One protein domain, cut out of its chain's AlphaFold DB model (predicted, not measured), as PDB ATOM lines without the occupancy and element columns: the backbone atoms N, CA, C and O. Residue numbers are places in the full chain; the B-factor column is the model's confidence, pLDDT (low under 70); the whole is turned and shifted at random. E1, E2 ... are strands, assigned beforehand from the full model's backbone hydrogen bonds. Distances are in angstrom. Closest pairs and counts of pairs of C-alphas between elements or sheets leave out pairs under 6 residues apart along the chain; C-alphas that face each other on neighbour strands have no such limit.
ATOM      1  N   ALA A  33     126.436 -21.083  83.895       90.00
ATOM      2  CA  ALA A  33     126.473 -22.536  83.977       90.00
ATOM      3  C   ALA A  33     127.398 -23.079  82.879       90.00
ATOM      4  O   ALA A  33     127.379 -22.587  81.750       90.00
ATOM      5  N   ARG A  34     128.192 -24.105  83.200       94.06
ATOM      6  CA  ARG A  34     129.033 -24.794  82.214       94.06
ATOM      7  C   ARG A  34     128.302 -25.998  81.651       94.06
ATOM      8  O   ARG A  34     127.926 -26.885  82.414       94.06
ATOM      9  N   ILE A  35     128.175 -26.071  80.334       98.12
ATOM     10  CA  ILE A  35     127.563 -27.199  79.633       98.12
ATOM     11  C   ILE A  35     128.647 -27.938  78.856       98.12
ATOM     12  O   ILE A  35     129.358 -27.328  78.062       98.12
ATOM     13  N   ILE A  36     128.791 -29.238  79.101       98.50
ATOM     14  CA  ILE A  36     129.793 -30.104  78.474       98.50
ATOM     15  C   ILE A  36     129.070 -31.207  77.708       98.50
ATOM     16  O   ILE A  36     128.269 -31.933  78.294       98.50
ATOM     17  N   LEU A  37     129.402 -31.357  76.427       98.75
ATOM     18  CA  LEU A  37     129.030 -32.500  75.601       98.75
ATOM     19  C   LEU A  37     130.266 -33.386  75.424       98.75
ATOM     20  O   LEU A  37     131.272 -32.947  74.866       98.75
ATOM     21  N   GLU A  38     130.191 -34.618  75.910       98.56
ATOM     22  CA  GLU A  38     131.271 -35.605  75.875       98.56
ATOM     23  C   GLU A  38     130.808 -36.838  75.097       98.56
ATOM     24  O   GLU A  38     129.721 -37.355  75.345       98.56
ATOM     25  N   ALA A  39     131.635 -37.341  74.185       98.31
ATOM     26  CA  ALA A  39     131.376 -38.583  73.464       98.31
ATOM     27  C   ALA A  39     132.685 -39.342  73.229       98.31
ATOM     28  O   ALA A  39     133.753 -38.742  73.179       98.31
ATOM     29  N   HIS A  40     132.601 -40.664  73.067       97.81
ATOM     30  CA  HIS A  40     133.764 -41.527  72.830       97.81
ATOM     31  C   HIS A  40     133.479 -42.553  71.738       97.81
ATOM     32  O   HIS A  40     133.352 -43.746  72.008       97.81
ATOM     33  N   ASN A  41     133.334 -42.064  70.503       94.94
ATOM     34  CA  ASN A  41     133.040 -42.843  69.300       94.94
ATOM     35  C   ASN A  41     131.905 -43.857  69.532       94.94
ATOM     36  O   ASN A  41     132.064 -45.059  69.312       94.94
ATOM     37  N   VAL A  42     130.773 -43.354  70.036       97.12
ATOM     38  CA  VAL A  42     129.669 -44.143  70.615       97.12
ATOM     39  C   VAL A  42     129.166 -45.230  69.660       97.12
ATOM     40  O   VAL A  42     128.991 -46.376  70.069       97.12
ATOM     41  N   TRP A  43     129.006 -44.890  68.379       94.69
ATOM     42  CA  TRP A  43     128.517 -45.788  67.327       94.69
ATOM     43  C   TRP A  43     129.617 -46.563  66.588       94.69
ATOM     44  O   TRP A  43     129.320 -47.450  65.793       94.69
ATOM     45  N   GLN A  44     130.892 -46.256  66.848       94.81
ATOM     46  CA  GLN A  44     132.062 -46.855  66.190       94.81
ATOM     47  C   GLN A  44     132.146 -46.659  64.664       94.81
ATOM     48  O   GLN A  44     132.928 -47.337  63.997       94.81
ATOM     49  N   ASP A  45     131.392 -45.715  64.105       92.75
ATOM     50  CA  ASP A  45     131.323 -45.424  62.668       92.75
ATOM     51  C   ASP A  45     131.802 -44.001  62.306       92.75
ATOM     52  O   ASP A  45     131.765 -43.604  61.140       92.75
ATOM     53  N   GLY A  46     132.286 -43.242  63.298       91.06
ATOM     54  CA  GLY A  46     132.712 -41.850  63.148       91.06
ATOM     55  C   GLY A  46     131.582 -40.819  63.215       91.06
ATOM     56  O   GLY A  46     131.859 -39.632  63.029       91.06
ATOM     57  N   SER A  47     130.339 -41.231  63.484       94.56
ATOM     58  CA  SER A  47     129.267 -40.312  63.874       94.56
ATOM     59  C   SER A  47     129.525 -39.711  65.260       94.56
ATOM     60  O   SER A  47     130.316 -40.215  66.065       94.56
ATOM     61  N   GLY A  48     128.877 -38.585  65.526       97.38
ATOM     62  CA  GLY A  48     129.072 -37.813  66.740       97.38
ATOM     63  C   GLY A  48     127.904 -36.882  67.004       97.38
ATOM     64  O   GLY A  48     126.855 -36.971  66.368       97.38
ATOM     65  N   TYR A  49     128.113 -35.984  67.958       98.69
ATOM     66  CA  TYR A  49     127.034 -35.226  68.572       98.69
ATOM     67  C   TYR A  49     127.243 -33.723  68.484       98.69
ATOM     68  O   TYR A  49     128.370 -33.215  68.507       98.69
ATOM     69  N   GLN A  50     126.127 -33.011  68.433       98.81
ATOM     70  CA  GLN A  50     126.044 -31.571  68.615       98.81
ATOM     71  C   GLN A  50     124.971 -31.277  69.670       98.81
ATOM     72  O   GLN A  50     124.008 -32.025  69.788       98.81
ATOM     73  N   MET A  51     125.098 -30.193  70.427       98.69
ATOM     74  CA  MET A  51     124.056 -29.715  71.340       98.69
ATOM     75  C   MET A  51     123.605 -28.327  70.907       98.69
ATOM     76  O   MET A  51     124.443 -27.482  70.593       98.69
ATOM     77  N   LEU A  52     122.294 -28.110  70.893       98.81
ATOM     78  CA  LEU A  52     121.645 -26.860  70.514       98.81
ATOM     79  C   LEU A  52     120.857 -26.360  71.721       98.81
ATOM     80  O   LEU A  52     120.075 -27.132  72.278       98.81
ATOM     81  N   LEU A  53     121.080 -25.110  72.130       98.69
ATOM     82  CA  LEU A  53     120.371 -24.493  73.245       98.69
ATOM     83  C   LEU A  53     119.737 -23.178  72.800       98.69
ATOM     84  O   LEU A  53     120.405 -22.315  72.227       98.69
ATOM     85  N   ASP A  54     118.454 -23.074  73.097       98.00
ATOM     86  CA  ASP A  54     117.583 -21.944  72.842       98.00
ATOM     87  C   ASP A  54     117.352 -21.204  74.166       98.00
ATOM     88  O   ASP A  54     116.794 -21.758  75.115       98.00
ATOM     89  N   ALA A  55     117.847 -19.972  74.238       94.94
ATOM     90  CA  ALA A  55     117.792 -19.126  75.423       94.94
ATOM     91  C   ALA A  55     116.467 -18.370  75.569       94.94
ATOM     92  O   ALA A  55     116.157 -17.903  76.668       94.94
ATOM     93  N   ASP A  56     115.724 -18.197  74.475       94.25
ATOM     94  CA  ASP A  56     114.419 -17.542  74.481       94.25
ATOM     95  C   ASP A  56     113.253 -18.540  74.610       94.25
ATOM     96  O   ASP A  56     112.106 -18.099  74.739       94.25
ATOM     97  N   HIS A  57     113.593 -19.836  74.707       92.19
ATOM     98  CA  HIS A  57     112.763 -20.964  75.143       92.19
ATOM     99  C   HIS A  57     111.413 -21.008  74.406       92.19
ATOM    100  O   HIS A  57     110.332 -21.130  74.992       92.19
ATOM    101  N   ASN A  58     111.483 -20.798  73.088       96.12
ATOM    102  CA  ASN A  58     110.329 -20.747  72.194       96.12
ATOM    103  C   ASN A  58     110.422 -21.721  71.006       96.12
ATOM    104  O   ASN A  58     109.501 -21.786  70.176       96.12
ATOM    105  N   LEU A  59     111.509 -22.491  70.913       97.25
ATOM    106  CA  LEU A  59     111.757 -23.425  69.823       97.25
ATOM    107  C   LEU A  59     111.233 -24.839  70.097       97.25
ATOM    108  O   LEU A  59     111.118 -25.625  69.142       97.25
ATOM    109  N   TYR A  60     110.865 -25.186  71.336       97.56
ATOM    110  CA  TYR A  60     110.232 -26.474  71.612       97.56
ATOM    111  C   TYR A  60     108.869 -26.623  70.923       97.56
ATOM    112  O   TYR A  60     108.038 -25.717  70.875       97.56
ATOM    113  N   GLY A  61     108.640 -27.785  70.310       95.94
ATOM    114  CA  GLY A  61     107.449 -28.089  69.514       95.94
ATOM    115  C   GLY A  61     107.415 -27.437  68.126       95.94
ATOM    116  O   GLY A  61     106.577 -27.825  67.309       95.94
ATOM    117  N   SER A  62     108.317 -26.493  67.829       93.19
ATOM    118  CA  SER A  62     108.442 -25.863  66.511       93.19
ATOM    119  C   SER A  62     109.683 -26.359  65.762       93.19
ATOM    120  O   SER A  62     109.547 -27.075  64.770       93.19
ATOM    121  N   LYS A  63     110.887 -26.028  66.245       95.75
ATOM    122  CA  LYS A  63     112.163 -26.516  65.697       95.75
ATOM    123  C   LYS A  63     112.698 -27.726  66.442       95.75
ATOM    124  O   LYS A  63     113.304 -28.582  65.810       95.75
ATOM    125  N   ILE A  64     112.471 -27.816  67.751       97.88
ATOM    126  CA  ILE A  64     112.773 -29.017  68.528       97.88
ATOM    127  C   ILE A  64     111.487 -29.849  68.583       97.88
ATOM    128  O   ILE A  64     110.592 -29.529  69.369       97.88
ATOM    129  N   PRO A  65     111.331 -30.892  67.755       96.75
ATOM    130  CA  PRO A  65     110.122 -31.704  67.788       96.75
ATOM    131  C   PRO A  65     110.019 -32.441  69.124       96.75
ATOM    132  O   PRO A  65     111.035 -32.801  69.713       96.75
ATOM    133  N   ASP A  66     108.800 -32.725  69.583       94.44
ATOM    134  CA  ASP A  66     108.538 -33.469  70.822       94.44
ATOM    135  C   ASP A  66     108.838 -34.974  70.690       94.44
ATOM    136  O   ASP A  66     109.019 -35.674  71.691       94.44
ATOM    137  N   LYS A  67     108.910 -35.493  69.457       93.75
ATOM    138  CA  LYS A  67     109.260 -36.876  69.103       93.75
ATOM    139  C   LYS A  67     109.944 -36.942  67.743       93.75
ATOM    140  O   LYS A  67     109.693 -36.121  66.872       93.75
ATOM    141  N   GLY A  68     110.734 -37.993  67.540       94.94
ATOM    142  CA  GLY A  68     111.392 -38.244  66.261       94.94
ATOM    143  C   GLY A  68     112.663 -37.411  66.053       94.94
ATOM    144  O   GLY A  68     113.186 -36.843  67.016       94.94
ATOM    145  N   PRO A  69     113.193 -37.407  64.819       97.38
ATOM    146  CA  PRO A  69     114.441 -36.733  64.487       97.38
ATOM    147  C   PRO A  69     114.266 -35.215  64.436       97.38
ATOM    148  O   PRO A  69     113.169 -34.727  64.180       97.38
ATOM    149  N   LEU A  70     115.368 -34.480  64.583       97.88
ATOM    150  CA  LEU A  70     115.409 -33.040  64.324       97.88
ATOM    151  C   LEU A  70     115.160 -32.740  62.836       97.88
ATOM    152  O   LEU A  70     114.549 -31.730  62.495       97.88
ATOM    153  N   TRP A  71     115.619 -33.632  61.951       98.06
ATOM    154  CA  TRP A  71     115.346 -33.586  60.514       98.06
ATOM    155  C   TRP A  71     115.381 -34.986  59.889       98.06
ATOM    156  O   TRP A  71     116.275 -35.768  60.204       98.06
ATOM    157  N   ASP A  72     114.446 -35.313  58.992       96.81
ATOM    158  CA  ASP A  72     114.128 -36.695  58.584       96.81
ATOM    159  C   ASP A  72     114.703 -37.164  57.232       96.81
ATOM    160  O   ASP A  72     114.409 -38.278  56.792       96.81
ATOM    161  N   ASN A  73     115.506 -36.335  56.560       96.06
ATOM    162  CA  ASN A  73     116.104 -36.652  55.258       96.06
ATOM    163  C   ASN A  73     117.525 -36.073  55.085       96.06
ATOM    164  O   ASN A  73     118.052 -35.371  55.950       96.06
ATOM    165  N   ASP A  74     118.175 -36.381  53.960       96.12
ATOM    166  CA  ASP A  74     119.590 -36.081  53.720       96.12
ATOM    167  C   ASP A  74     119.879 -34.628  53.313       96.12
ATOM    168  O   ASP A  74     121.045 -34.265  53.134       96.12
ATOM    169  N   ASN A  75     118.841 -33.792  53.235       96.25
ATOM    170  CA  ASN A  75     118.901 -32.406  52.789       96.25
ATOM    171  C   ASN A  75     118.283 -31.441  53.828       96.25
ATOM    172  O   ASN A  75     117.248 -30.825  53.552       96.25
ATOM    173  N   PRO A  76     118.885 -31.312  55.030       96.88
ATOM    174  CA  PRO A  76     118.459 -30.338  56.033       96.88
ATOM    175  C   PRO A  76     118.593 -28.909  55.498       96.88
ATOM    176  O   PRO A  76     119.524 -28.615  54.739       96.88
ATOM    177  N   PRO A  77     117.685 -27.997  55.876       96.81
ATOM    178  CA  PRO A  77     117.777 -26.617  55.449       96.81
ATOM    179  C   PRO A  77     118.939 -25.926  56.178       96.81
ATOM    180  O   PRO A  77     119.257 -26.233  57.328       96.81
ATOM    181  N   ALA A  78     119.603 -24.990  55.496       95.75
ATOM    182  CA  ALA A  78     120.809 -24.343  56.018       95.75
ATOM    183  C   ALA A  78     120.558 -23.510  57.292       95.75
ATOM    184  O   ALA A  78     121.490 -23.277  58.057       95.75
ATOM    185  N   ASP A  79     119.312 -23.089  57.513       96.19
ATOM    186  CA  ASP A  79     118.819 -22.302  58.647       96.19
ATOM    187  C   ASP A  79     118.199 -23.169  59.764       96.19
ATOM    188  O   ASP A  79     117.586 -22.648  60.703       96.19
ATOM    189  N   LEU A  80     118.350 -24.502  59.709       97.75
ATOM    190  CA  LEU A  80     117.794 -25.404  60.727       97.75
ATOM    191  C   LEU A  80     118.268 -25.028  62.140       97.75
ATOM    192  O   LEU A  80     117.482 -25.082  63.079       97.75
ATOM    193  N   TYR A  81     119.528 -24.598  62.277       97.88
ATOM    194  CA  TYR A  81     120.122 -24.180  63.555       97.88
ATOM    195  C   TYR A  81     119.976 -22.675  63.849       97.88
ATOM    196  O   TYR A  81     120.528 -22.199  64.843       97.88
ATOM    197  N   ASP A  82     119.262 -21.912  63.019       96.94
ATOM    198  CA  ASP A  82     118.969 -20.506  63.316       96.94
ATOM    199  C   ASP A  82     118.002 -20.410  64.503       96.94
ATOM    200  O   ASP A  82     117.093 -21.229  64.634       96.94
ATOM    201  N   GLY A  83     118.170 -19.403  65.355       95.38
ATOM    202  CA  GLY A  83     117.372 -19.232  66.574       95.38
ATOM    203  C   GLY A  83     117.947 -19.926  67.810       95.38
ATOM    204  O   GLY A  83     117.601 -19.531  68.902       95.38
ATOM    205  N   PHE A  84     118.873 -20.881  67.676       98.00
ATOM    206  CA  PHE A  84     119.634 -21.369  68.832       98.00
ATOM    207  C   PHE A  84     120.803 -20.419  69.129       98.00
ATOM    208  O   PHE A  84     121.749 -20.326  68.334       98.00
ATOM    209  N   GLU A  85     120.774 -19.726  70.269       97.75
ATOM    210  CA  GLU A  85     121.824 -18.783  70.684       97.75
ATOM    211  C   GLU A  85     123.149 -19.483  70.992       97.75
ATOM    212  O   GLU A  85     124.223 -18.911  70.773       97.75
ATOM    213  N   TYR A  86     123.085 -20.721  71.491       98.19
ATOM    214  CA  TYR A  86     124.254 -21.467  71.940       98.19
ATOM    215  C   TYR A  86     124.317 -22.853  71.308       98.19
ATOM    216  O   TYR A  86     123.318 -23.553  71.152       98.19
ATOM    217  N   LYS A  87     125.536 -23.258  70.940       98.56
ATOM    218  CA  LYS A  87     125.813 -24.529  70.266       98.56
ATOM    219  C   LYS A  87     127.081 -25.172  70.811       98.56
ATOM    220  O   LYS A  87     128.037 -24.470  71.150       98.56
ATOM    221  N   ILE A  88     127.104 -26.500  70.849       98.56
ATOM    222  CA  ILE A  88     128.289 -27.297  71.173       98.56
ATOM    223  C   ILE A  88     128.510 -28.329  70.059       98.56
ATOM    224  O   ILE A  88     127.657 -29.188  69.875       98.56
ATOM    225  N   PRO A  89     129.641 -28.301  69.337       98.31
ATOM    226  CA  PRO A  89     130.624 -27.215  69.299       98.31
ATOM    227  C   PRO A  89     130.005 -25.878  68.842       98.31
ATOM    228  O   PRO A  89     128.967 -25.858  68.186       98.31
ATOM    229  N   THR A  90     130.646 -24.744  69.141       95.88
ATOM    230  CA  THR A  90     130.107 -23.400  68.817       95.88
ATOM    231  C   THR A  90     129.884 -23.163  67.322       95.88
ATOM    232  O   THR A  90     129.043 -22.357  66.928       95.88
ATOM    233  N   ASN A  91     130.613 -23.891  66.480       95.69
ATOM    234  CA  ASN A  91     130.509 -23.886  65.027       95.69
ATOM    235  C   ASN A  91     129.688 -25.058  64.462       95.69
ATOM    236  O   ASN A  91     129.800 -25.323  63.269       95.69
ATOM    237  N   ALA A  92     128.877 -25.741  65.281       97.69
ATOM    238  CA  ALA A  92     127.983 -26.806  64.831       97.69
ATOM    239  C   ALA A  92     127.170 -26.387  63.593       97.69
ATOM    240  O   ALA A  92     126.589 -25.296  63.546       97.69
ATOM    241  N   ASP A  93     127.151 -27.270  62.596       96.94
ATOM    242  CA  ASP A  93     126.503 -27.074  61.304       96.94
ATOM    243  C   ASP A  93     125.326 -28.049  61.096       96.94
ATOM    244  O   ASP A  93     125.474 -29.234  61.408       96.94
ATOM    245  N   PRO A  94     124.178 -27.582  60.558       96.44
ATOM    246  CA  PRO A  94     123.010 -28.421  60.296       96.44
ATOM    247  C   PRO A  94     123.218 -29.256  59.029       96.44
ATOM    248  O   PRO A  94     122.827 -28.875  57.926       96.44
ATOM    249  N   SER A  95     123.890 -30.394  59.174       96.56
ATOM    250  CA  SER A  95     124.283 -31.250  58.056       96.56
ATOM    251  C   SER A  95     124.197 -32.717  58.450       96.56
ATOM    252  O   SER A  95     124.589 -33.092  59.549       96.56
ATOM    253  N   THR A  96     123.771 -33.574  57.520       95.94
ATOM    254  CA  THR A  96     123.899 -35.035  57.669       95.94
ATOM    255  C   THR A  96     125.329 -35.519  57.434       95.94
ATOM    256  O   THR A  96     125.605 -36.702  57.545       95.94
ATOM    257  N   LYS A  97     126.266 -34.629  57.092       94.75
ATOM    258  CA  LYS A  97     127.717 -34.868  57.064       94.75
ATOM    259  C   LYS A  97     128.402 -33.696  57.767       94.75
ATOM    260  O   LYS A  97     129.028 -32.868  57.091       94.75
ATOM    261  N   PRO A  98     128.185 -33.550  59.080       92.69
ATOM    262  CA  PRO A  98     128.614 -32.369  59.810       92.69
ATOM    263  C   PRO A  98     130.136 -32.263  59.804       92.69
ATOM    264  O   PRO A  98     130.857 -33.262  59.893       92.69
ATOM    265  N   LYS A  99     130.636 -31.034  59.695       94.12
ATOM    266  CA  LYS A  99     132.070 -30.749  59.847       94.12
ATOM    267  C   LYS A  99     132.456 -30.600  61.312       94.12
ATOM    268  O   LYS A  99     133.618 -30.817  61.654       94.12
ATOM    269  N   TYR A 100     131.500 -30.208  62.154       96.06
ATOM    270  CA  TYR A 100     131.752 -29.811  63.532       96.06
ATOM    271  C   TYR A 100     130.839 -30.569  64.494       96.06
ATOM    272  O   TYR A 100     129.714 -30.157  64.750       96.06
ATOM    273  N   MET A 101     131.332 -31.679  65.037       97.12
ATOM    274  CA  MET A 101     130.631 -32.500  66.028       97.12
ATOM    275  C   MET A 101     131.629 -33.144  66.994       97.12
ATOM    276  O   MET A 101     132.809 -33.301  66.668       97.12
ATOM    277  N   VAL A 102     131.161 -33.523  68.181       98.38
ATOM    278  CA  VAL A 102     131.945 -34.273  69.168       98.38
ATOM    279  C   VAL A 102     131.839 -35.759  68.837       98.38
ATOM    280  O   VAL A 102     130.797 -36.373  69.054       98.38
ATOM    281  N   VAL A 103     132.908 -36.321  68.271       97.56
ATOM    282  CA  VAL A 103     133.018 -37.760  67.968       97.56
ATOM    283  C   VAL A 103     133.734 -38.486  69.101       97.56
ATOM    284  O   VAL A 103     133.197 -39.436  69.657       97.56
ATOM    285  N   ASP A 104     134.932 -38.024  69.464       97.56
ATOM    286  CA  ASP A 104     135.731 -38.551  70.572       97.56
ATOM    287  C   ASP A 104     136.386 -37.392  71.337       97.56
ATOM    288  O   ASP A 104     137.078 -36.560  70.742       97.56
ATOM    289  N   GLY A 105     136.123 -37.313  72.642       97.81
ATOM    290  CA  GLY A 105     136.520 -36.217  73.522       97.81
ATOM    291  C   GLY A 105     135.327 -35.407  74.033       97.81
ATOM    292  O   GLY A 105     134.222 -35.919  74.196       97.81
ATOM    293  N   GLU A 106     135.558 -34.127  74.306       98.06
ATOM    294  CA  GLU A 106     134.531 -33.216  74.811       98.06
ATOM    295  C   GLU A 106     134.620 -31.836  74.158       98.06
ATOM    296  O   GLU A 106     135.686 -31.385  73.735       98.06
ATOM    297  N   ALA A 107     133.485 -31.151  74.121       98.12
ATOM    298  CA  ALA A 107     133.396 -29.720  73.883       98.12
ATOM    299  C   ALA A 107     132.481 -29.099  74.942       98.12
ATOM    300  O   ALA A 107     131.622 -29.775  75.511       98.12
ATOM    301  N   TYR A 108     132.666 -27.811  75.225       97.69
ATOM    302  CA  TYR A 108     131.888 -27.126  76.249       97.69
ATOM    303  C   TYR A 108     131.591 -25.678  75.881       97.69
ATOM    304  O   TYR A 108     132.242 -25.087  75.015       97.69
ATOM    305  N   ILE A 109     130.621 -25.109  76.585       96.62
ATOM    306  CA  ILE A 109     130.298 -23.688  76.561       96.62
ATOM    307  C   ILE A 109     129.874 -23.234  77.962       96.62
ATOM    308  O   ILE A 109     129.273 -24.004  78.712       96.62
ATOM    309  N   ASP A 110     130.201 -21.994  78.316       90.56
ATOM    310  CA  ASP A 110     129.665 -21.331  79.504       90.56
ATOM    311  C   ASP A 110     128.521 -20.411  79.049       90.56
ATOM    312  O   ASP A 110     128.736 -19.518  78.227       90.56
ATOM    313  N   ILE A 111     127.307 -20.645  79.551       90.75
ATOM    314  CA  ILE A 111     126.096 -19.871  79.222       90.75
ATOM    315  C   ILE A 111     125.584 -19.144  80.467       90.75
ATOM    316  O   ILE A 111     125.852 -19.602  81.581       90.75
ATOM    317  N   PRO A 112     124.834 -18.035  80.339       86.81
ATOM    318  CA  PRO A 112     124.090 -17.479  81.464       86.81
ATOM    319  C   PRO A 112     123.210 -18.554  82.110       86.81
ATOM    320  O   PRO A 112     122.531 -19.303  81.407       86.81
ATOM    321  N   ALA A 113     123.203 -18.651  83.439       86.19
ATOM    322  CA  ALA A 113     122.225 -19.500  84.112       86.19
ATOM    323  C   ALA A 113     120.809 -19.016  83.766       86.19
ATOM    324  O   ALA A 113     120.582 -17.817  83.614       86.19
ATOM    325  N   GLY A 114     119.870 -19.942  83.606       88.06
ATOM    326  CA  GLY A 114     118.567 -19.613  83.044       88.06
ATOM    327  C   GLY A 114     117.754 -20.837  82.653       88.06
ATOM    328  O   GLY A 114     118.088 -21.965  83.018       88.06
ATOM    329  N   VAL A 115     116.660 -20.585  81.944       93.75
ATOM    330  CA  VAL A 115     115.762 -21.598  81.381       93.75
ATOM    331  C   VAL A 115     116.014 -21.661  79.881       93.75
ATOM    332  O   VAL A 115     116.168 -20.610  79.267       93.75
ATOM    333  N   TYR A 116     116.115 -22.873  79.343       97.88
ATOM    334  CA  TYR A 116     116.460 -23.123  77.951       97.88
ATOM    335  C   TYR A 116     115.659 -24.295  77.399       97.88
ATOM    336  O   TYR A 116     115.553 -25.332  78.064       97.88
ATOM    337  N   ASP A 117     115.240 -24.187  76.145       98.38
ATOM    338  CA  ASP A 117     114.915 -25.371  75.358       98.38
ATOM    339  C   ASP A 117     116.213 -25.939  74.790       98.38
ATOM    340  O   ASP A 117     117.106 -25.204  74.361       98.38
ATOM    341  N   PHE A 118     116.375 -27.260  74.793       98.50
ATOM    342  CA  PHE A 118     117.579 -27.847  74.207       98.50
ATOM    343  C   PHE A 118     117.327 -29.198  73.560       98.50
ATOM    344  O   PHE A 118     116.388 -29.919  73.907       98.50
ATOM    345  N   CYS A 119     118.215 -29.558  72.635       98.69
ATOM    346  CA  CYS A 119     118.347 -30.925  72.151       98.69
ATOM    347  C   CYS A 119     119.804 -31.284  71.824       98.69
ATOM    348  O   CYS A 119     120.639 -30.415  71.557       98.69
ATOM    349  N   ILE A 120     120.109 -32.581  71.848       98.75
ATOM    350  CA  ILE A 120     121.381 -33.152  71.406       98.75
ATOM    351  C   ILE A 120     121.145 -33.825  70.055       98.75
ATOM    352  O   ILE A 120     120.514 -34.879  69.973       98.75
ATOM    353  N   ALA A 121     121.642 -33.200  68.992       98.50
ATOM    354  CA  ALA A 121     121.577 -33.717  67.637       98.50
ATOM    355  C   ALA A 121     122.653 -34.790  67.406       98.50
ATOM    356  O   ALA A 121     123.816 -34.615  67.777       98.50
ATOM    357  N   ALA A 122     122.266 -35.876  66.740       98.06
ATOM    358  CA  ALA A 122     123.116 -36.993  66.338       98.06
ATOM    359  C   ALA A 122     122.972 -37.225  64.818       98.06
ATOM    360  O   ALA A 122     122.111 -37.996  64.375       98.06
ATOM    361  N   PRO A 123     123.742 -36.507  63.976       97.06
ATOM    362  CA  PRO A 123     123.635 -36.635  62.526       97.06
ATOM    363  C   PRO A 123     124.085 -38.009  62.010       97.06
ATOM    364  O   PRO A 123     125.225 -38.425  62.215       97.06
ATOM    365  N   GLU A 124     123.212 -38.682  61.260       94.75
ATOM    366  CA  GLU A 124     123.519 -39.911  60.530       94.75
ATOM    367  C   GLU A 124     123.920 -39.588  59.084       94.75
ATOM    368  O   GLU A 124     123.187 -38.925  58.338       94.75
ATOM    369  N   ALA A 125     125.080 -40.111  58.673       94.38
ATOM    370  CA  ALA A 125     125.706 -39.850  57.382       94.38
ATOM    371  C   ALA A 125     124.751 -40.029  56.186       94.38
ATOM    372  O   ALA A 125     124.456 -41.149  55.770       94.38
ATOM    373  N   GLY A 126     124.331 -38.911  55.582       94.94
ATOM    374  CA  GLY A 126     123.503 -38.896  54.368       94.94
ATOM    375  C   GLY A 126     122.084 -39.446  54.539       94.94
ATOM    376  O   GLY A 126     121.553 -39.995  53.575       94.94
ATOM    377  N   LYS A 127     121.495 -39.353  55.739       95.75
ATOM    378  CA  LYS A 127     120.136 -39.854  55.996       95.75
ATOM    379  C   LYS A 127     119.270 -38.934  56.843       95.75
ATOM    380  O   LYS A 127     118.280 -38.448  56.332       95.75
ATOM    381  N   THR A 128     119.617 -38.730  58.109       96.94
ATOM    382  CA  THR A 128     118.722 -38.143  59.119       96.94
ATOM    383  C   THR A 128     119.565 -37.373  60.126       96.94
ATOM    384  O   THR A 128     120.676 -37.793  60.441       96.94
ATOM    385  N   ILE A 129     119.056 -36.266  60.667       98.12
ATOM    386  CA  ILE A 129     119.608 -35.670  61.889       98.12
ATOM    387  C   ILE A 129     118.733 -36.128  63.048       98.12
ATOM    388  O   ILE A 129     117.653 -35.581  63.276       98.12
ATOM    389  N   TRP A 130     119.174 -37.167  63.756       97.94
ATOM    390  CA  TRP A 130     118.460 -37.665  64.926       97.94
ATOM    391  C   TRP A 130     118.589 -36.686  66.092       97.94
ATOM    392  O   TRP A 130     119.519 -35.885  66.148       97.94
ATOM    393  N   ILE A 131     117.657 -36.771  67.034       98.25
ATOM    394  CA  ILE A 131     117.903 -36.345  68.412       98.25
ATOM    395  C   ILE A 131     118.299 -37.619  69.155       98.25
ATOM    396  O   ILE A 131     117.661 -38.654  68.938       98.25
ATOM    397  N   ALA A 132     119.362 -37.560  69.958       97.12
ATOM    398  CA  ALA A 132     119.809 -38.701  70.754       97.12
ATOM    399  C   ALA A 132     118.664 -39.247  71.632       97.12
ATOM    400  O   ALA A 132     117.685 -38.551  71.899       97.12
ATOM    401  N   GLY A 133     118.746 -40.509  72.048       93.44
ATOM    402  CA  GLY A 133     117.732 -41.089  72.931       93.44
ATOM    403  C   GLY A 133     117.816 -40.565  74.369       93.44
ATOM    404  O   GLY A 133     118.895 -40.313  74.896       93.44
ATOM    405  N   ASP A 134     116.683 -40.459  75.061       86.12
ATOM    406  CA  ASP A 134     116.704 -40.202  76.505       86.12
ATOM    407  C   ASP A 134     117.152 -41.460  77.269       86.12
ATOM    408  O   ASP A 134     116.690 -42.571  76.990       86.12
ATOM    409  N   ALA A 135     118.042 -41.283  78.249       89.25
ATOM    410  CA  ALA A 135     118.535 -42.354  79.119       89.25
ATOM    411  C   ALA A 135     118.672 -41.851  80.569       89.25
ATOM    412  O   ALA A 135     117.688 -41.409  81.161       89.25
ATOM    413  N   ASP A 136     119.875 -41.884  81.151       89.00
ATOM    414  CA  ASP A 136     120.143 -41.388  82.513       89.00
ATOM    415  C   ASP A 136     120.021 -39.853  82.639       89.00
ATOM    416  O   ASP A 136     120.019 -39.305  83.742       89.00
ATOM    417  N   GLY A 137     119.934 -39.142  81.516       89.69
ATOM    418  CA  GLY A 137     119.667 -37.716  81.437       89.69
ATOM    419  C   GLY A 137     118.838 -37.356  80.201       89.69
ATOM    420  O   GLY A 137     118.777 -38.142  79.249       89.69
ATOM    421  N   PRO A 138     118.206 -36.168  80.208       95.44
ATOM    422  CA  PRO A 138     117.482 -35.670  79.051       95.44
ATOM    423  C   PRO A 138     118.452 -35.343  77.918       95.44
ATOM    424  O   PRO A 138     119.489 -34.713  78.124       95.44
ATOM    425  N   THR A 139     118.085 -35.738  76.710       97.19
ATOM    426  CA  THR A 139     118.747 -35.339  75.460       97.19
ATOM    427  C   THR A 139     117.923 -34.332  74.674       97.19
ATOM    428  O   THR A 139     118.411 -33.755  73.705       97.19
ATOM    429  N   ARG A 140     116.694 -34.082  75.132       97.56
ATOM    430  CA  ARG A 140     115.814 -33.001  74.717       97.56
ATOM    431  C   ARG A 140     114.950 -32.568  75.900       97.56
ATOM    432  O   ARG A 140     114.487 -33.421  76.656       97.56
ATOM    433  N   ALA A 141     114.696 -31.271  76.040       97.31
ATOM    434  CA  ALA A 141     113.798 -30.754  77.071       97.31
ATOM    435  C   ALA A 141     113.169 -29.408  76.681       97.31
ATOM    436  O   ALA A 141     113.778 -28.638  75.941       97.31
ATOM    437  N   ASP A 142     111.971 -29.189  77.220       97.50
ATOM    438  CA  ASP A 142     111.177 -27.953  77.203       97.50
ATOM    439  C   ASP A 142     111.387 -27.249  78.555       97.50
ATOM    440  O   ASP A 142     111.257 -27.899  79.603       97.50
ATOM    441  N   ASP A 143     111.775 -25.975  78.546       96.69
ATOM    442  CA  ASP A 143     112.032 -25.155  79.738       96.69
ATOM    443  C   ASP A 143     113.034 -25.776  80.755       96.69
ATOM    444  O   ASP A 143     112.838 -25.756  81.983       96.69
ATOM    445  N   TYR A 144     114.166 -26.319  80.294       96.44
ATOM    446  CA  TYR A 144     115.187 -26.879  81.190       96.44
ATOM    447  C   TYR A 144     115.992 -25.794  81.911       96.44
ATOM    448  O   TYR A 144     116.577 -24.902  81.300       96.44
ATOM    449  N   ARG A 145     116.095 -25.892  83.242       94.12
ATOM    450  CA  ARG A 145     116.822 -24.916  84.065       94.12
ATOM    451  C   ARG A 145     118.286 -25.304  84.290       94.12
ATOM    452  O   ARG A 145     118.577 -26.260  85.010       94.12
ATOM    453  N   PHE A 146     119.198 -24.473  83.793       93.25
ATOM    454  CA  PHE A 146     120.616 -24.499  84.142       93.25
ATOM    455  C   PHE A 146     120.913 -23.489  85.255       93.25
ATOM    456  O   PHE A 146     120.611 -22.302  85.138       93.25
ATOM    457  N   GLU A 147     121.492 -23.954  86.360       87.44
ATOM    458  CA  GLU A 147     121.770 -23.136  87.543       87.44
ATOM    459  C   GLU A 147     123.201 -22.587  87.557       87.44
ATOM    460  O   GLU A 147     124.156 -23.241  87.133       87.44
ATOM    461  N   ALA A 148     123.342 -21.389  88.122       82.56
ATOM    462  CA  ALA A 148     124.608 -20.685  88.260       82.56
ATOM    463  C   ALA A 148     125.644 -21.498  89.039       82.56
ATOM    464  O   ALA A 148     125.333 -22.131  90.051       82.56
ATOM    465  N   GLY A 149     126.896 -21.458  88.588       77.62
ATOM    466  CA  GLY A 149     128.008 -22.135  89.251       77.62
ATOM    467  C   GLY A 149     127.947 -23.663  89.175       77.62
ATOM    468  O   GLY A 149     128.760 -24.330  89.820       77.62
ATOM    469  N   LYS A 150     127.006 -24.235  88.408       87.38
ATOM    470  CA  LYS A 150     126.953 -25.674  88.139       87.38
ATOM    471  C   LYS A 150     127.593 -26.016  86.799       87.38
ATOM    472  O   LYS A 150     127.599 -25.231  85.854       87.38
ATOM    473  N   THR A 151     128.133 -27.226  86.733       94.25
ATOM    474  CA  THR A 151     128.597 -27.866  85.503       94.25
ATOM    475  C   THR A 151     127.681 -29.037  85.186       94.25
ATOM    476  O   THR A 151     127.544 -29.942  86.009       94.25
ATOM    477  N   TYR A 152     127.094 -29.019  83.994       97.12
ATOM    478  CA  TYR A 152     126.239 -30.056  83.433       97.12
ATOM    479  C   TYR A 152     127.034 -30.794  82.361       97.12
ATOM    480  O   TYR A 152     127.400 -30.213  81.341       97.12
ATOM    481  N   ARG A 153     127.339 -32.064  82.608       98.38
ATOM    482  CA  ARG A 153     128.086 -32.917  81.684       98.38
ATOM    483  C   ARG A 153     127.156 -33.969  81.106       98.38
ATOM    484  O   ARG A 153     126.703 -34.835  81.845       98.38
ATOM    485  N   PHE A 154     126.916 -33.887  79.804       98.38
ATOM    486  CA  PHE A 154     126.170 -34.858  79.015       98.38
ATOM    487  C   PHE A 154     127.166 -35.806  78.349       98.38
ATOM    488  O   PHE A 154     127.772 -35.471  77.328       98.38
ATOM    489  N   LYS A 155     127.375 -36.975  78.959       98.38
ATOM    490  CA  LYS A 155     128.234 -38.022  78.402       98.38
ATOM    491  C   LYS A 155     127.403 -38.978  77.554       98.38
ATOM    492  O   LYS A 155     126.562 -39.698  78.088       98.38
ATOM    493  N   MET A 156     127.656 -39.001  76.253       98.44
ATOM    494  CA  MET A 156     126.938 -39.836  75.297       98.44
ATOM    495  C   MET A 156     127.415 -41.288  75.361       98.44
ATOM    496  O   MET A 156     128.617 -41.557  75.454       98.44
ATOM    497  N   TYR A 157     126.474 -42.230  75.315       97.62
ATOM    498  CA  TYR A 157     126.741 -43.666  75.379       97.62
ATOM    499  C   TYR A 157     125.579 -44.485  74.797       97.62
ATOM    500  O   TYR A 157     124.500 -43.953  74.556       97.62
ATOM    501  N   ILE A 158     125.792 -45.787  74.589       96.62
ATOM    502  CA  ILE A 158     124.711 -46.751  74.330       96.62
ATOM    503  C   ILE A 158     124.407 -47.462  75.656       96.62
ATOM    504  O   ILE A 158     125.294 -48.153  76.171       96.62
ATOM    505  N   PRO A 159     123.199 -47.309  76.230       94.25
ATOM    506  CA  PRO A 159     122.813 -48.029  77.436       94.25
ATOM    507  C   PRO A 159     122.859 -49.545  77.256       94.25
ATOM    508  O   PRO A 159     122.569 -50.074  76.181       94.25
ATOM    509  N   GLU A 160     123.200 -50.265  78.325       92.00
ATOM    510  CA  GLU A 160     123.257 -51.726  78.289       92.00
ATOM    511  C   GLU A 160     121.888 -52.310  77.896       92.00
ATOM    512  O   GLU A 160     120.864 -52.010  78.508       92.00
ATOM    513  N   GLY A 161     121.862 -53.133  76.842       90.38
ATOM    514  CA  GLY A 161     120.631 -53.726  76.310       90.38
ATOM    515  C   GLY A 161     119.797 -52.814  75.397       90.38
ATOM    516  O   GLY A 161     118.741 -53.248  74.937       90.38
ATOM    517  N   SER A 162     120.255 -51.593  75.102       90.94
ATOM    518  CA  SER A 162     119.627 -50.674  74.144       90.94
ATOM    519  C   SER A 162     120.240 -50.806  72.744       90.94
ATOM    520  O   SER A 162     121.419 -51.116  72.589       90.94
ATOM    521  N   SER A 163     119.438 -50.537  71.711       90.50
ATOM    522  CA  SER A 163     119.916 -50.295  70.339       90.50
ATOM    523  C   SER A 163     120.046 -48.807  70.003       90.50
ATOM    524  O   SER A 163     120.457 -48.471  68.897       90.50
ATOM    525  N   ASN A 164     119.643 -47.937  70.928       92.62
ATOM    526  CA  ASN A 164     119.662 -46.486  70.794       92.62
ATOM    527  C   ASN A 164     120.724 -45.905  71.724       92.62
ATOM    528  O   ASN A 164     121.012 -46.487  72.776       92.62
ATOM    529  N   ASP A 165     121.259 -44.753  71.354       96.31
ATOM    530  CA  ASP A 165     122.117 -43.967  72.226       96.31
ATOM    531  C   ASP A 165     121.320 -43.222  73.307       96.31
ATOM    532  O   ASP A 165     120.087 -43.224  73.328       96.31
ATOM    533  N   GLY A 166     122.054 -42.596  74.221       96.81
ATOM    534  CA  GLY A 166     121.539 -41.571  75.106       96.81
ATOM    535  C   GLY A 166     122.623 -40.866  75.904       96.81
ATOM    536  O   GLY A 166     123.817 -41.064  75.665       96.81
ATOM    537  N   ALA A 167     122.210 -40.008  76.836       97.12
ATOM    538  CA  ALA A 167     123.119 -39.216  77.658       97.12
ATOM    539  C   ALA A 167     123.102 -39.655  79.122       97.12
ATOM    540  O   ALA A 167     122.046 -39.886  79.708       97.12
ATOM    541  N   ASN A 168     124.283 -39.711  79.730       96.31
ATOM    542  CA  ASN A 168     124.453 -39.726  81.173       96.31
ATOM    543  C   ASN A 168     124.748 -38.302  81.642       96.31
ATOM    544  O   ASN A 168     125.812 -37.753  81.343       96.31
ATOM    545  N   LEU A 169     123.777 -37.694  82.330       96.75
ATOM    546  CA  LEU A 169     123.900 -36.340  82.854       96.75
ATOM    547  C   LEU A 169     124.505 -36.365  84.259       96.75
ATOM    548  O   LEU A 169     123.876 -36.805  85.219       96.75
ATOM    549  N   THR A 170     125.704 -35.805  84.399       96.00
ATOM    550  CA  THR A 170     126.310 -35.525  85.705       96.00
ATOM    551  C   THR A 170     126.287 -34.026  85.980       96.00
ATOM    552  O   THR A 170     126.783 -33.234  85.178       96.00
ATOM    553  N   ILE A 171     125.750 -33.635  87.138       94.44
ATOM    554  CA  ILE A 171     125.712 -32.241  87.596       94.44
ATOM    555  C   ILE A 171     126.667 -32.084  88.780       94.44
ATOM    556  O   ILE A 171     126.556 -32.794  89.778       94.44
ATOM    557  N   THR A 172     127.604 -31.145  88.679       90.69
ATOM    558  CA  THR A 172     128.548 -30.796  89.757       90.69
ATOM    559  C   THR A 172     128.518 -29.294  90.043       90.69
ATOM    560  O   THR A 172     127.995 -28.523  89.242       90.69
ATOM    561  N   GLY A 173     129.068 -28.870  91.185       79.38
ATOM    562  CA  GLY A 173     128.994 -27.485  91.672       79.38
ATOM    563  C   GLY A 173     127.887 -27.289  92.712       79.38
ATOM    564  O   GLY A 173     126.880 -27.993  92.713       79.38
TER     565      GLY A 173
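Overview. This is residues 33 to 173 of the 423 residues of the protein "DUF2436 domain-containing protein" of Prevotella intermedia (UniProt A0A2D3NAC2). Two strongly twisted sheets lie face to face as a sandwich, with their strands running nearly in line: E4, E1, E8 and E9 make one layer, and E2, E3, E5, E6 and E7 the other. Residues 55 to 85, a long stretch with no named element, wind over the outer side of the layer that holds E5. The printed part has 141 residues, with no named helix and nine named strands, E1 to E9 in order along the chain; the class is all strand, though the strands hold 61 of the 141 residues. The four-strand sheet has the order E4, E1, E8, E9 and is mixed; the other is branched and antiparallel. The whole is compact, with a radius of gyration of the C-alphas of 13.7 A and spans of 38 by 33 by 25 A.

Along the chain. E1, residues 33 to 40, begins at C-alpha 33 (126.473, -22.536, 83.977) and is 23.2 A long. E2 is residues 50 to 54, 13.5 A, and E3 residues 86 to 88, 7.1 A. E4, residues 104 to 112, measures 26.4 A. E5, residues 114 to 124, is the longest strand by residues, 30.7 A, and ends at C-alpha 124 (123.519, -39.911, 60.530). E6 is residues 128 to 131, 9.5 A; E7 residues 140 to 146, 13.6 A; E8 residues 151 to 157, 18.9 A. E9, residues 166 to 172, is 19.5 A long and ends at C-alpha 172 (128.548, -30.796, 89.757).

Arrangement. E1 is antiparallel to E4 at 167 degrees, with N 35 and O 109 at 2.8 A, within hydrogen-bond range. E1 is parallel to E8 at 19 degrees, with N 36 and O 152 at 2.8 A. E8 and E9 form a hairpin, with N 153 and O 170 at 2.9 A; E4 and E9 are edge strands. E2 has E3, its hairpin partner, on one side, with N 51 and O 88 at 2.8 A, and E5 on the other side, with N 52 and O 119 at 2.9 A. E2 lies on one side of E5, and E6 and E7 on the other side in staggered pairing: N 122 and O 130 are 2.8 A apart, N 116 and O 144 2.9 A. E5 and E6 are a hairpin. Between the sheets, the closest C-alphas of E3 and E4 are those of Ile 88 and Tyr 108, 6.2 A apart. E5 and E9 are apart.

Size, cuts and confidence. The C-alphas of Asn 75 and Gly 173 are the two farthest apart, 40.5 A. The printed part has no cut. The links E2 to E3, 31 residues, and E3 to E4, 15 residues, are long. The mean pLDDT of the printed part is 95.3, and no printed residue is under 70.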